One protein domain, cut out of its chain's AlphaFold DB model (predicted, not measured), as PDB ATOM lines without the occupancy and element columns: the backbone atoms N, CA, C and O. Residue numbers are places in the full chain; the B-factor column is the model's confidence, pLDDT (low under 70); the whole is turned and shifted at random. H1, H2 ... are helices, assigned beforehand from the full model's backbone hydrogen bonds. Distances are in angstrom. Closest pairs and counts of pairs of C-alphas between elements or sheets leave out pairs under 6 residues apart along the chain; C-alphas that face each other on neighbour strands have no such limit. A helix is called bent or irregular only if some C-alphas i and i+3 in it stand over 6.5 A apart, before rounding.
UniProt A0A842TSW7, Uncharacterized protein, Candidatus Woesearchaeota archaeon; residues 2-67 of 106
ATOM      1  N   LYS A   2     170.547 152.481 140.096       85.12
ATOM      2  CA  LYS A   2     171.797 151.712 139.892       85.12
ATOM      3  C   LYS A   2     172.874 152.181 140.880       85.12
ATOM      4  O   LYS A   2     172.934 153.373 141.163       85.12
ATOM      5  N   LYS A   3     173.719 151.261 141.364       92.25
ATOM      6  CA  LYS A   3     174.901 151.601 142.175       92.25
ATOM      7  C   LYS A   3     175.853 152.504 141.388       92.25
ATOM      8  O   LYS A   3     176.073 152.278 140.195       92.25
ATOM      9  N   ILE A   4     176.422 153.489 142.067       93.69
ATOM     10  CA  ILE A   4     177.398 154.433 141.535       93.69
ATOM     11  C   ILE A   4     178.571 154.519 142.505       93.69
ATOM     12  O   ILE A   4     178.381 154.772 143.685       93.69
ATOM     13  N   ASP A   5     179.787 154.315 142.008       95.81
ATOM     14  CA  ASP A   5     180.979 154.570 142.812       95.81
ATOM     15  C   ASP A   5     181.282 156.072 142.800       95.81
ATOM     16  O   ASP A   5     181.966 156.585 141.912       95.81
ATOM     17  N   LEU A   6     180.674 156.786 143.751       96.06
ATOM     18  CA  LEU A   6     180.678 158.247 143.784       96.06
ATOM     19  C   LEU A   6     182.093 158.806 143.954       96.06
ATOM     20  O   LEU A   6     182.505 159.686 143.200       96.06
ATOM     21  N   LEU A   7     182.839 158.278 144.928       97.25
ATOM     22  CA  LEU A   7     184.181 158.770 145.236       97.25
ATOM     23  C   LEU A   7     185.162 158.457 144.107       97.25
ATOM     24  O   LEU A   7     186.029 159.281 143.831       97.25
ATOM     25  N   LYS A   8     185.002 157.318 143.416       97.56
ATOM     26  CA  LYS A   8     185.802 157.012 142.226       97.56
ATOM     27  C   LYS A   8     185.584 158.029 141.118       97.56
ATOM     28  O   LYS A   8     186.544 158.609 140.628       97.56
ATOM     29  N   LYS A   9     184.323 158.269 140.750       97.38
ATOM     30  CA  LYS A   9     183.978 159.212 139.679       97.38
ATOM     31  C   LYS A   9     184.470 160.623 139.969       97.38
ATOM     32  O   LYS A   9     184.923 161.305 139.058       97.38
ATOM     33  N   LEU A  10     184.389 161.046 141.230       97.25
ATOM     34  CA  LEU A  10     184.904 162.342 141.655       97.25
ATOM     35  C   LEU A  10     186.439 162.395 141.591       97.25
ATOM     36  O   LEU A  10     186.991 163.379 141.111       97.25
ATOM     37  N   TYR A  11     187.131 161.342 142.043       97.69
ATOM     38  CA  TYR A  11     188.596 161.264 141.991       97.69
ATOM     39  C   TYR A  11     189.131 161.278 140.555       97.69
ATOM     40  O   TYR A  11     190.061 162.020 140.246       97.69
ATOM     41  N   ASP A  12     188.492 160.508 139.672       97.62
ATOM     42  CA  ASP A  12     188.826 160.411 138.248       97.62
ATOM     43  C   ASP A  12     188.382 161.655 137.448       97.62
ATOM     44  O   ASP A  12     188.586 161.715 136.237       97.62
ATOM     45  N   GLN A  13     187.785 162.656 138.113       96.44
ATOM     46  CA  GLN A  13     187.259 163.892 137.518       96.44
ATOM     47  C   GLN A  13     186.182 163.654 136.441       96.44
ATOM     48  O   GLN A  13     185.952 164.504 135.584       96.44
ATOM     49  N   GLU A  14     185.487 162.512 136.494       97.81
ATOM     50  CA  GLU A  14     184.337 162.216 135.626       97.81
ATOM     51  C   GLU A  14     183.091 163.021 136.017       97.81
ATOM     52  O   GLU A  14     182.187 163.193 135.200       97.81
ATOM     53  N   ILE A  15     183.026 163.460 137.276       97.19
ATOM     54  CA  ILE A  15     181.997 164.349 137.818       97.19
ATOM     55  C   ILE A  15     182.655 165.431 138.676       97.19
ATOM     56  O   ILE A  15     183.698 165.215 139.294       97.19
ATOM     57  N   SER A  16     182.016 166.590 138.749       97.00
ATOM     58  CA  SER A  16     182.364 167.678 139.660       97.00
ATOM     59  C   SER A  16     181.887 167.410 141.095       97.00
ATOM     60  O   SER A  16     181.049 166.543 141.355       97.00
ATOM     61  N   LEU A  17     182.400 168.191 142.053       95.06
ATOM     62  CA  LEU A  17     181.955 168.127 143.450       95.06
ATOM     63  C   LEU A  17     180.465 168.475 143.602       95.06
ATOM     64  O   LEU A  17     179.783 167.881 144.436       95.06
ATOM     65  N   ASP A  18     179.956 169.415 142.806       96.19
ATOM     66  CA  ASP A  18     178.546 169.808 142.856       96.19
ATOM     67  C   ASP A  18     177.644 168.705 142.292       96.19
ATOM     68  O   ASP A  18     176.669 168.324 142.935       96.19
ATOM     69  N   GLU A  19     178.034 168.072 141.181       96.25
ATOM     70  CA  GLU A  19     177.338 166.880 140.674       96.25
ATOM     71  C   GLU A  19     177.367 165.723 141.679       96.25
ATOM     72  O   GLU A  19     176.380 164.997 141.823       96.25
ATOM     73  N   ALA A  20     178.473 165.551 142.411       95.31
ATOM     74  CA  ALA A  20     178.569 164.532 143.448       95.31
ATOM     75  C   ALA A  20     177.578 164.788 144.600       95.31
ATOM     76  O   ALA A  20     176.915 163.853 145.060       95.31
ATOM     77  N   LYS A  21     177.426 166.050 145.027       94.25
ATOM     78  CA  LYS A  21     176.424 166.461 146.026       94.25
ATOM     79  C   LYS A  21     174.999 166.261 145.513       94.25
ATOM     80  O   LYS A  21     174.160 165.749 146.250       94.25
ATOM     81  N   ASP A  22     174.736 166.587 144.252       95.25
ATOM     82  CA  ASP A  22     173.427 166.373 143.635       95.25
ATOM     83  C   ASP A  22     173.060 164.888 143.562       95.25
ATOM     84  O   ASP A  22     171.919 164.515 143.837       95.25
ATOM     85  N   ILE A  23     174.018 164.023 143.209       93.50
ATOM     86  CA  ILE A  23     173.825 162.570 143.254       93.50
ATOM     87  C   ILE A  23     173.509 162.145 144.686       93.50
ATOM     88  O   ILE A  23     172.503 161.480 144.902       93.50
ATOM     89  N   TYR A  24     174.322 162.549 145.662       92.38
ATOM     90  CA  TYR A  24     174.121 162.198 147.067       92.38
ATOM     91  C   TYR A  24     172.729 162.589 147.583       92.38
ATOM     92  O   TYR A  24     172.028 161.748 148.147       92.38
ATOM     93  N   ASN A  25     172.294 163.825 147.322       92.00
ATOM     94  CA  ASN A  25     170.982 164.326 147.734       92.00
ATOM     95  C   ASN A  25     169.841 163.516 147.100       92.00
ATOM     96  O   ASN A  25     168.932 163.084 147.800       92.00
ATOM     97  N   LYS A  26     169.934 163.195 145.801       92.06
ATOM     98  CA  LYS A  26     168.937 162.343 145.124       92.06
ATOM     99  C   LYS A  26     168.812 160.958 145.762       92.06
ATOM    100  O   LYS A  26     167.720 160.398 145.793       92.06
ATOM    101  N   ILE A  27     169.917 160.387 146.244       90.44
ATOM    102  CA  ILE A  27     169.901 159.090 146.937       90.44
ATOM    103  C   ILE A  27     169.306 159.227 148.330       90.44
ATOM    104  O   ILE A  27     168.515 158.376 148.730       90.44
ATOM    105  N   MET A  28     169.664 160.293 149.048       87.75
ATOM    106  CA  MET A  28     169.120 160.593 150.369       87.75
ATOM    107  C   MET A  28     167.597 160.719 150.345       87.75
ATOM    108  O   MET A  28     166.940 160.164 151.224       87.75
ATOM    109  N   ASP A  29     167.055 161.372 149.318       89.50
ATOM    110  CA  ASP A  29     165.612 161.537 149.125       89.50
ATOM    111  C   ASP A  29     164.914 160.242 148.677       89.50
ATOM    112  O   ASP A  29     163.724 160.058 148.928       89.50
ATOM    113  N   TYR A  30     165.634 159.341 147.997       87.12
ATOM    114  CA  TYR A  30     165.085 158.086 147.481       87.12
ATOM    115  C   TYR A  30     165.053 156.971 148.534       87.12
ATOM    116  O   TYR A  30     163.999 156.387 148.781       87.12
ATOM    117  N   ASP A  31     166.209 156.642 149.116       82.75
ATOM    118  CA  ASP A  31     166.365 155.596 150.130       82.75
ATOM    119  C   ASP A  31     167.676 155.799 150.906       82.75
ATOM    120  O   ASP A  31     168.763 155.380 150.487       82.75
ATOM    121  N   ASN A  32     167.568 156.424 152.078       81.06
ATOM    122  CA  ASN A  32     168.719 156.673 152.939       81.06
ATOM    123  C   ASN A  32     169.274 155.404 153.613       81.06
ATOM    124  O   ASN A  32     170.423 155.414 154.057       81.06
ATOM    125  N   THR A  33     168.515 154.303 153.659       86.81
ATOM    126  CA  THR A  33     168.925 153.068 154.343       86.81
ATOM    127  C   THR A  33     169.952 152.280 153.535       86.81
ATOM    128  O   THR A  33     170.813 151.610 154.102       86.81
ATOM    129  N   GLN A  34     169.914 152.418 152.207       88.31
ATOM    130  CA  GLN A  34     170.829 151.754 151.272       88.31
ATOM    131  C   GLN A  34     171.916 152.686 150.731       88.31
ATOM    132  O   GLN A  34     172.671 152.310 149.836       88.31
ATOM    133  N   MET A  35     172.020 153.904 151.263       90.06
ATOM    134  CA  MET A  35     172.903 154.948 150.747       90.06
ATOM    135  C   MET A  35     174.357 154.485 150.610       90.06
ATOM    136  O   MET A  35     174.970 154.689 149.564       90.06
ATOM    137  N   LYS A  36     174.882 153.800 151.632       92.31
ATOM    138  CA  LYS A  36     176.235 153.233 151.623       92.31
ATOM    139  C   LYS A  36     176.459 152.316 150.416       92.31
ATOM    140  O   LYS A  36     177.439 152.473 149.692       92.31
ATOM    141  N   ASP A  37     175.520 151.409 150.160       93.44
ATOM    142  CA  ASP A  37     175.618 150.424 149.083       93.44
ATOM    143  C   ASP A  37     175.375 151.036 147.701       93.44
ATOM    144  O   ASP A  37     175.986 150.610 146.718       93.44
ATOM    145  N   LEU A  38     174.478 152.022 147.612       94.25
ATOM    146  CA  LEU A  38     174.169 152.735 146.373       94.25
ATOM    147  C   LEU A  38     175.313 153.656 145.939       94.25
ATOM    148  O   LEU A  38     175.501 153.825 144.736       94.25
ATOM    149  N   LEU A  39     176.080 154.194 146.891       94.62
ATOM    150  CA  LEU A  39     177.255 155.046 146.662       94.62
ATOM    151  C   LEU A  39     178.592 154.286 146.652       94.62
ATOM    152  O   LEU A  39     179.645 154.903 146.479       94.62
ATOM    153  N   CYS A  40     178.562 152.966 146.868       95.62
ATOM    154  CA  CYS A  40     179.745 152.113 147.024       95.62
ATOM    155  C   CYS A  40     180.736 152.643 148.080       95.62
ATOM    156  O   CYS A  40     181.947 152.682 147.851       95.62
ATOM    157  N   LEU A  41     180.228 153.076 149.233       95.06
ATOM    158  CA  LEU A  41     181.033 153.522 150.370       95.06
ATOM    159  C   LEU A  41     181.353 152.342 151.293       95.06
ATOM    160  O   LEU A  41     180.521 151.466 151.521       95.06
ATOM    161  N   SER A  42     182.548 152.334 151.866       95.44
ATOM    162  CA  SER A  42     182.875 151.497 153.023       95.44
ATOM    163  C   SER A  42     182.242 152.054 154.302       95.44
ATOM    164  O   SER A  42     181.815 153.210 154.355       95.44
ATOM    165  N   ASP A  43     182.224 151.257 155.372       93.69
ATOM    166  CA  ASP A  43     181.726 151.705 156.680       93.69
ATOM    167  C   ASP A  43     182.534 152.888 157.235       93.69
ATOM    168  O   ASP A  43     181.973 153.806 157.836       93.69
ATOM    169  N   VAL A  44     183.848 152.890 156.994       94.88
ATOM    170  CA  VAL A  44     184.773 153.958 157.399       94.88
ATOM    171  C   VAL A  44     184.426 155.264 156.683       94.88
ATOM    172  O   VAL A  44     184.304 156.313 157.314       94.88
ATOM    173  N   GLU A  45     184.206 155.198 155.371       95.44
ATOM    174  CA  GLU A  45     183.860 156.360 154.545       95.44
ATOM    175  C   GLU A  45     182.474 156.900 154.864       95.44
ATOM    176  O   GLU A  45     182.300 158.107 155.014       95.44
ATOM    177  N   PHE A  46     181.499 156.009 155.026       92.69
ATOM    178  CA  PHE A  46     180.152 156.390 155.425       92.69
ATOM    179  C   PHE A  46     180.151 157.066 156.804       92.69
ATOM    180  O   PHE A  46     179.511 158.099 156.994       92.69
ATOM    181  N   THR A  47     180.945 156.548 157.747       91.38
ATOM    182  CA  THR A  47     181.130 157.169 159.068       91.38
ATOM    183  C   THR A  47     181.779 158.548 158.959       91.38
ATOM    184  O   THR A  47     181.368 159.473 159.660       91.38
ATOM    185  N   ALA A  48     182.766 158.721 158.074       92.69
ATOM    186  CA  ALA A  48     183.403 160.017 157.855       92.69
ATOM    187  C   ALA A  48     182.438 161.063 157.276       92.69
ATOM    188  O   ALA A  48     182.449 162.201 157.745       92.69
ATOM    189  N   LEU A  49     181.584 160.674 156.320       88.31
ATOM    190  CA  LEU A  49     180.554 161.547 155.736       88.31
ATOM    191  C   LEU A  49     179.473 161.956 156.737       88.31
ATOM    192  O   LEU A  49     178.933 163.052 156.637       88.31
ATOM    193  N   GLY A  50     179.168 161.101 157.715       81.56
ATOM    194  CA  GLY A  50     178.263 161.461 158.810       81.56
ATOM    195  C   GLY A  50     178.819 162.561 159.726       81.56
ATOM    196  O   GLY A  50     178.077 163.133 160.524       81.56
ATOM    197  N   GLY A  51     180.119 162.861 159.640       75.69
ATOM    198  CA  GLY A  51     180.770 163.926 160.396       75.69
ATOM    199  C   GLY A  51     180.704 165.290 159.690       75.69
ATOM    200  O   GLY A  51     180.772 165.367 158.469       75.69
ATOM    201  N   PRO A  52     180.684 166.412 160.431       73.31
ATOM    202  CA  PRO A  52     180.477 167.752 159.861       73.31
ATOM    203  C   PRO A  52     181.690 168.344 159.113       73.31
ATOM    204  O   PRO A  52     181.696 169.531 158.784       73.31
ATOM    205  N   TYR A  53     182.767 167.579 158.914       78.62
ATOM    206  CA  TYR A  53     184.078 168.141 158.565       78.62
ATOM    207  C   TYR A  53     184.778 167.493 157.368       78.62
ATOM    208  O   TYR A  53     185.913 167.881 157.095       78.62
ATOM    209  N   VAL A  54     184.150 166.546 156.668       88.44
ATOM    210  CA  VAL A  54     184.739 165.893 155.487       88.44
ATOM    211  C   VAL A  54     183.801 166.020 154.300       88.44
ATOM    212  O   VAL A  54     182.689 165.506 154.330       88.44
ATOM    213  N   ASP A  55     184.290 166.682 153.255       91.06
ATOM    214  CA  ASP A  55     183.634 166.767 151.953       91.06
ATOM    215  C   ASP A  55     184.041 165.585 151.050       91.06
ATOM    216  O   ASP A  55     185.043 164.898 151.295       91.06
ATOM    217  N   PHE A  56     183.262 165.333 149.992       94.62
ATOM    218  CA  PHE A  56     183.483 164.197 149.086       94.62
ATOM    219  C   PHE A  56     184.855 164.213 148.406       94.62
ATOM    220  O   PHE A  56     185.429 163.151 148.185       94.62
ATOM    221  N   ASP A  57     185.392 165.387 148.083       93.62
ATOM    222  CA  ASP A  57     186.687 165.536 147.412       93.62
ATOM    223  C   ASP A  57     187.851 165.098 148.313       93.62
ATOM    224  O   ASP A  57     188.761 164.393 147.876       93.62
ATOM    225  N   ILE A  58     187.794 165.455 149.597       94.38
ATOM    226  CA  ILE A  58     188.741 164.992 150.609       94.38
ATOM    227  C   ILE A  58     188.620 163.485 150.794       94.38
ATOM    228  O   ILE A  58     189.636 162.793 150.841       94.38
ATOM    229  N   LEU A  59     187.397 162.969 150.900       95.56
ATOM    230  CA  LEU A  59     187.181 161.546 151.127       95.56
ATOM    231  C   LEU A  59     187.638 160.696 149.936       95.56
ATOM    232  O   LEU A  59     188.250 159.648 150.126       95.56
ATOM    233  N   ALA A  60     187.407 161.181 148.714       96.81
ATOM    234  CA  ALA A  60     187.921 160.581 147.491       96.81
ATOM    235  C   ALA A  60     189.456 160.539 147.496       96.81
ATOM    236  O   ALA A  60     190.040 159.490 147.235       96.81
ATOM    237  N   LYS A  61     190.119 161.635 147.894       95.81
ATOM    238  CA  LYS A  61     191.577 161.635 148.088       95.81
ATOM    239  C   LYS A  61     192.009 160.623 149.141       95.81
ATOM    240  O   LYS A  61     192.907 159.843 148.873       95.81
ATOM    241  N   TRP A  62     191.367 160.562 150.307       95.88
ATOM    242  CA  TRP A  62     191.732 159.583 151.340       95.88
ATOM    243  C   TRP A  62     191.575 158.132 150.881       95.88
ATOM    244  O   TRP A  62     192.409 157.297 151.227       95.88
ATOM    245  N   ARG A  63     190.557 157.831 150.066       96.75
ATOM    246  CA  ARG A  63     190.367 156.501 149.477       96.75
ATOM    247  C   ARG A  63     191.551 156.076 148.602       96.75
ATOM    248  O   ARG A  63     191.971 154.926 148.693       96.75
ATOM    249  N   TYR A  64     192.069 156.970 147.757       97.38
ATOM    250  CA  TYR A  64     193.076 156.618 146.743       97.38
ATOM    251  C   TYR A  64     194.517 156.985 147.115       97.38
ATOM    252  O   TYR A  64     195.452 156.345 146.644       97.38
ATOM    253  N   GLU A  65     194.706 157.976 147.982       96.56
ATOM    254  CA  GLU A  65     196.015 158.484 148.416       96.56
ATOM    255  C   GLU A  65     196.352 158.088 149.860       96.56
ATOM    256  O   GLU A  65     197.492 158.238 150.301       96.56
ATOM    257  N   GLY A  66     195.377 157.548 150.595       95.25
ATOM    258  CA  GLY A  66     195.534 157.083 151.965       95.25
ATOM    259  C   GLY A  66     194.911 158.014 153.003       95.25
ATOM    260  O   GLY A  66     194.878 159.242 152.881       95.25
ATOM    261  N   TRP A  67     194.421 157.396 154.073       95.44
ATOM    262  CA  TRP A  67     193.828 158.095 155.203       95.44
ATOM    263  C   TRP A  67     194.893 158.693 156.127       95.44
ATOM    264  O   TRP A  67     195.990 158.140 156.258       95.44
TER     265      TRP A  67
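Overview. This is residues 2 to 67 of the 106 residues of an uncharacterized protein of Candidatus Woesearchaeota archaeon (UniProt A0A842TSW7). Five short helices follow one another round a ring: H1, H2, H3 and H4 go about it in turn, and H5 comes back to pack across H1, the place where two helices meet most fully. The longest helix, H2, makes one long side, with H1 near its first residues and H3 near its last, while H4 stands across the ring from H2; the joint between H3 and H4 is the loosest. Look through the 66 printed residues and you find five named helices, in the order H1 H2 H3 H4 H5, and no named strand: the class is all helix. The whole is compact, with a radius of gyration of the C-alphas of 10.9 A, and the C-alphas span 30 by 24 by 19 A.

Arrangement. Start with H2, residues 17 to 30. Beside it look for H1, residues 6 to 11: the two only just touch, with 3 pairs of C-alphas within 8 A, and H2 does so with residues 17 to 20 alone. Their closest C-alphas are those of Leu 6 and Ala 20, 6.6 A apart. The lines stand at a shallow tilt of 3 degrees and run opposite ways, and H1 and H2 form a helical hairpin. At residues 27 to 28 alone, H2 only just touches H3, residues 32 to 38, again with 3 pairs; the closest C-alphas are Ile 27 and Met 35, 6.4 A apart, at a steep tilt of 51 degrees, opposite ways. Now go to H5, residues 56 to 65, which touches H1 with 12 pairs of C-alphas within 8 A. Their closest C-alphas, Leu 7 and Ala 60, are 4.7 A apart, and the steep tilt of 69.9 degrees, the same way, is only just short of about perpendicular. H5 and H2 touch only at their ends, and only just, with 3 pairs; Leu 17 and Asp 57 have the closest C-alphas, 6.7 A apart. H4, residues 43 to 49, only just touches H5, with 3 pairs. Their closest C-alphas are those of Glu 45 and Leu 59, 7.0 A apart; at a steep tilt of 39 degrees, opposite ways, they form a helical hairpin. H3 and H4 are close but not clearly touching: C-alphas 36 and 46, the closest, are 6.3 A apart. H1 is apart from H3 and H4, H2 from H4, and H3 from H5. With H2 and H5, which touch only at their ends, left out, 1 of the 4 pairs of helices that touch is at a shallow tilt, and the helix packing is mostly crossed. In H1, H2, H4 and H5 every O i to N i+4 pair is within hydrogen-bond range; in H3 it is 1 of 3, beside 2 of 4 O i to N i+3 pairs.

Along the chain. Find C-alpha 17 at (181.955, 168.127, 143.450); from there H2 runs 20.0 A to C-alpha 30 at (165.085, 158.086, 147.481). H1, from Leu 6 to Tyr 11, measures 8.7 A. H3, from Asn 32 to Leu 38, measures 9.4 A and is irregular, with C-alphas 33 and 36 at 7.8 A. H4, from Asp 43 to Leu 49, measures 10.0 A. H5 runs 13.8 A from Phe 56 to C-alpha 65 at (196.015, 158.484, 148.416).

Size, cuts and confidence. The two C-alphas farthest apart are those of Tyr 30 and Glu 65, at 30.9 A. The printed part runs from residue 2 to 67 with no cut. The links from H1 to H2, H2 to H3 and H3 to H4 are tight, that from H4 to H5 is short, and no link is long. The mean pLDDT of the printed part is 92.6, and no printed residue is under 70.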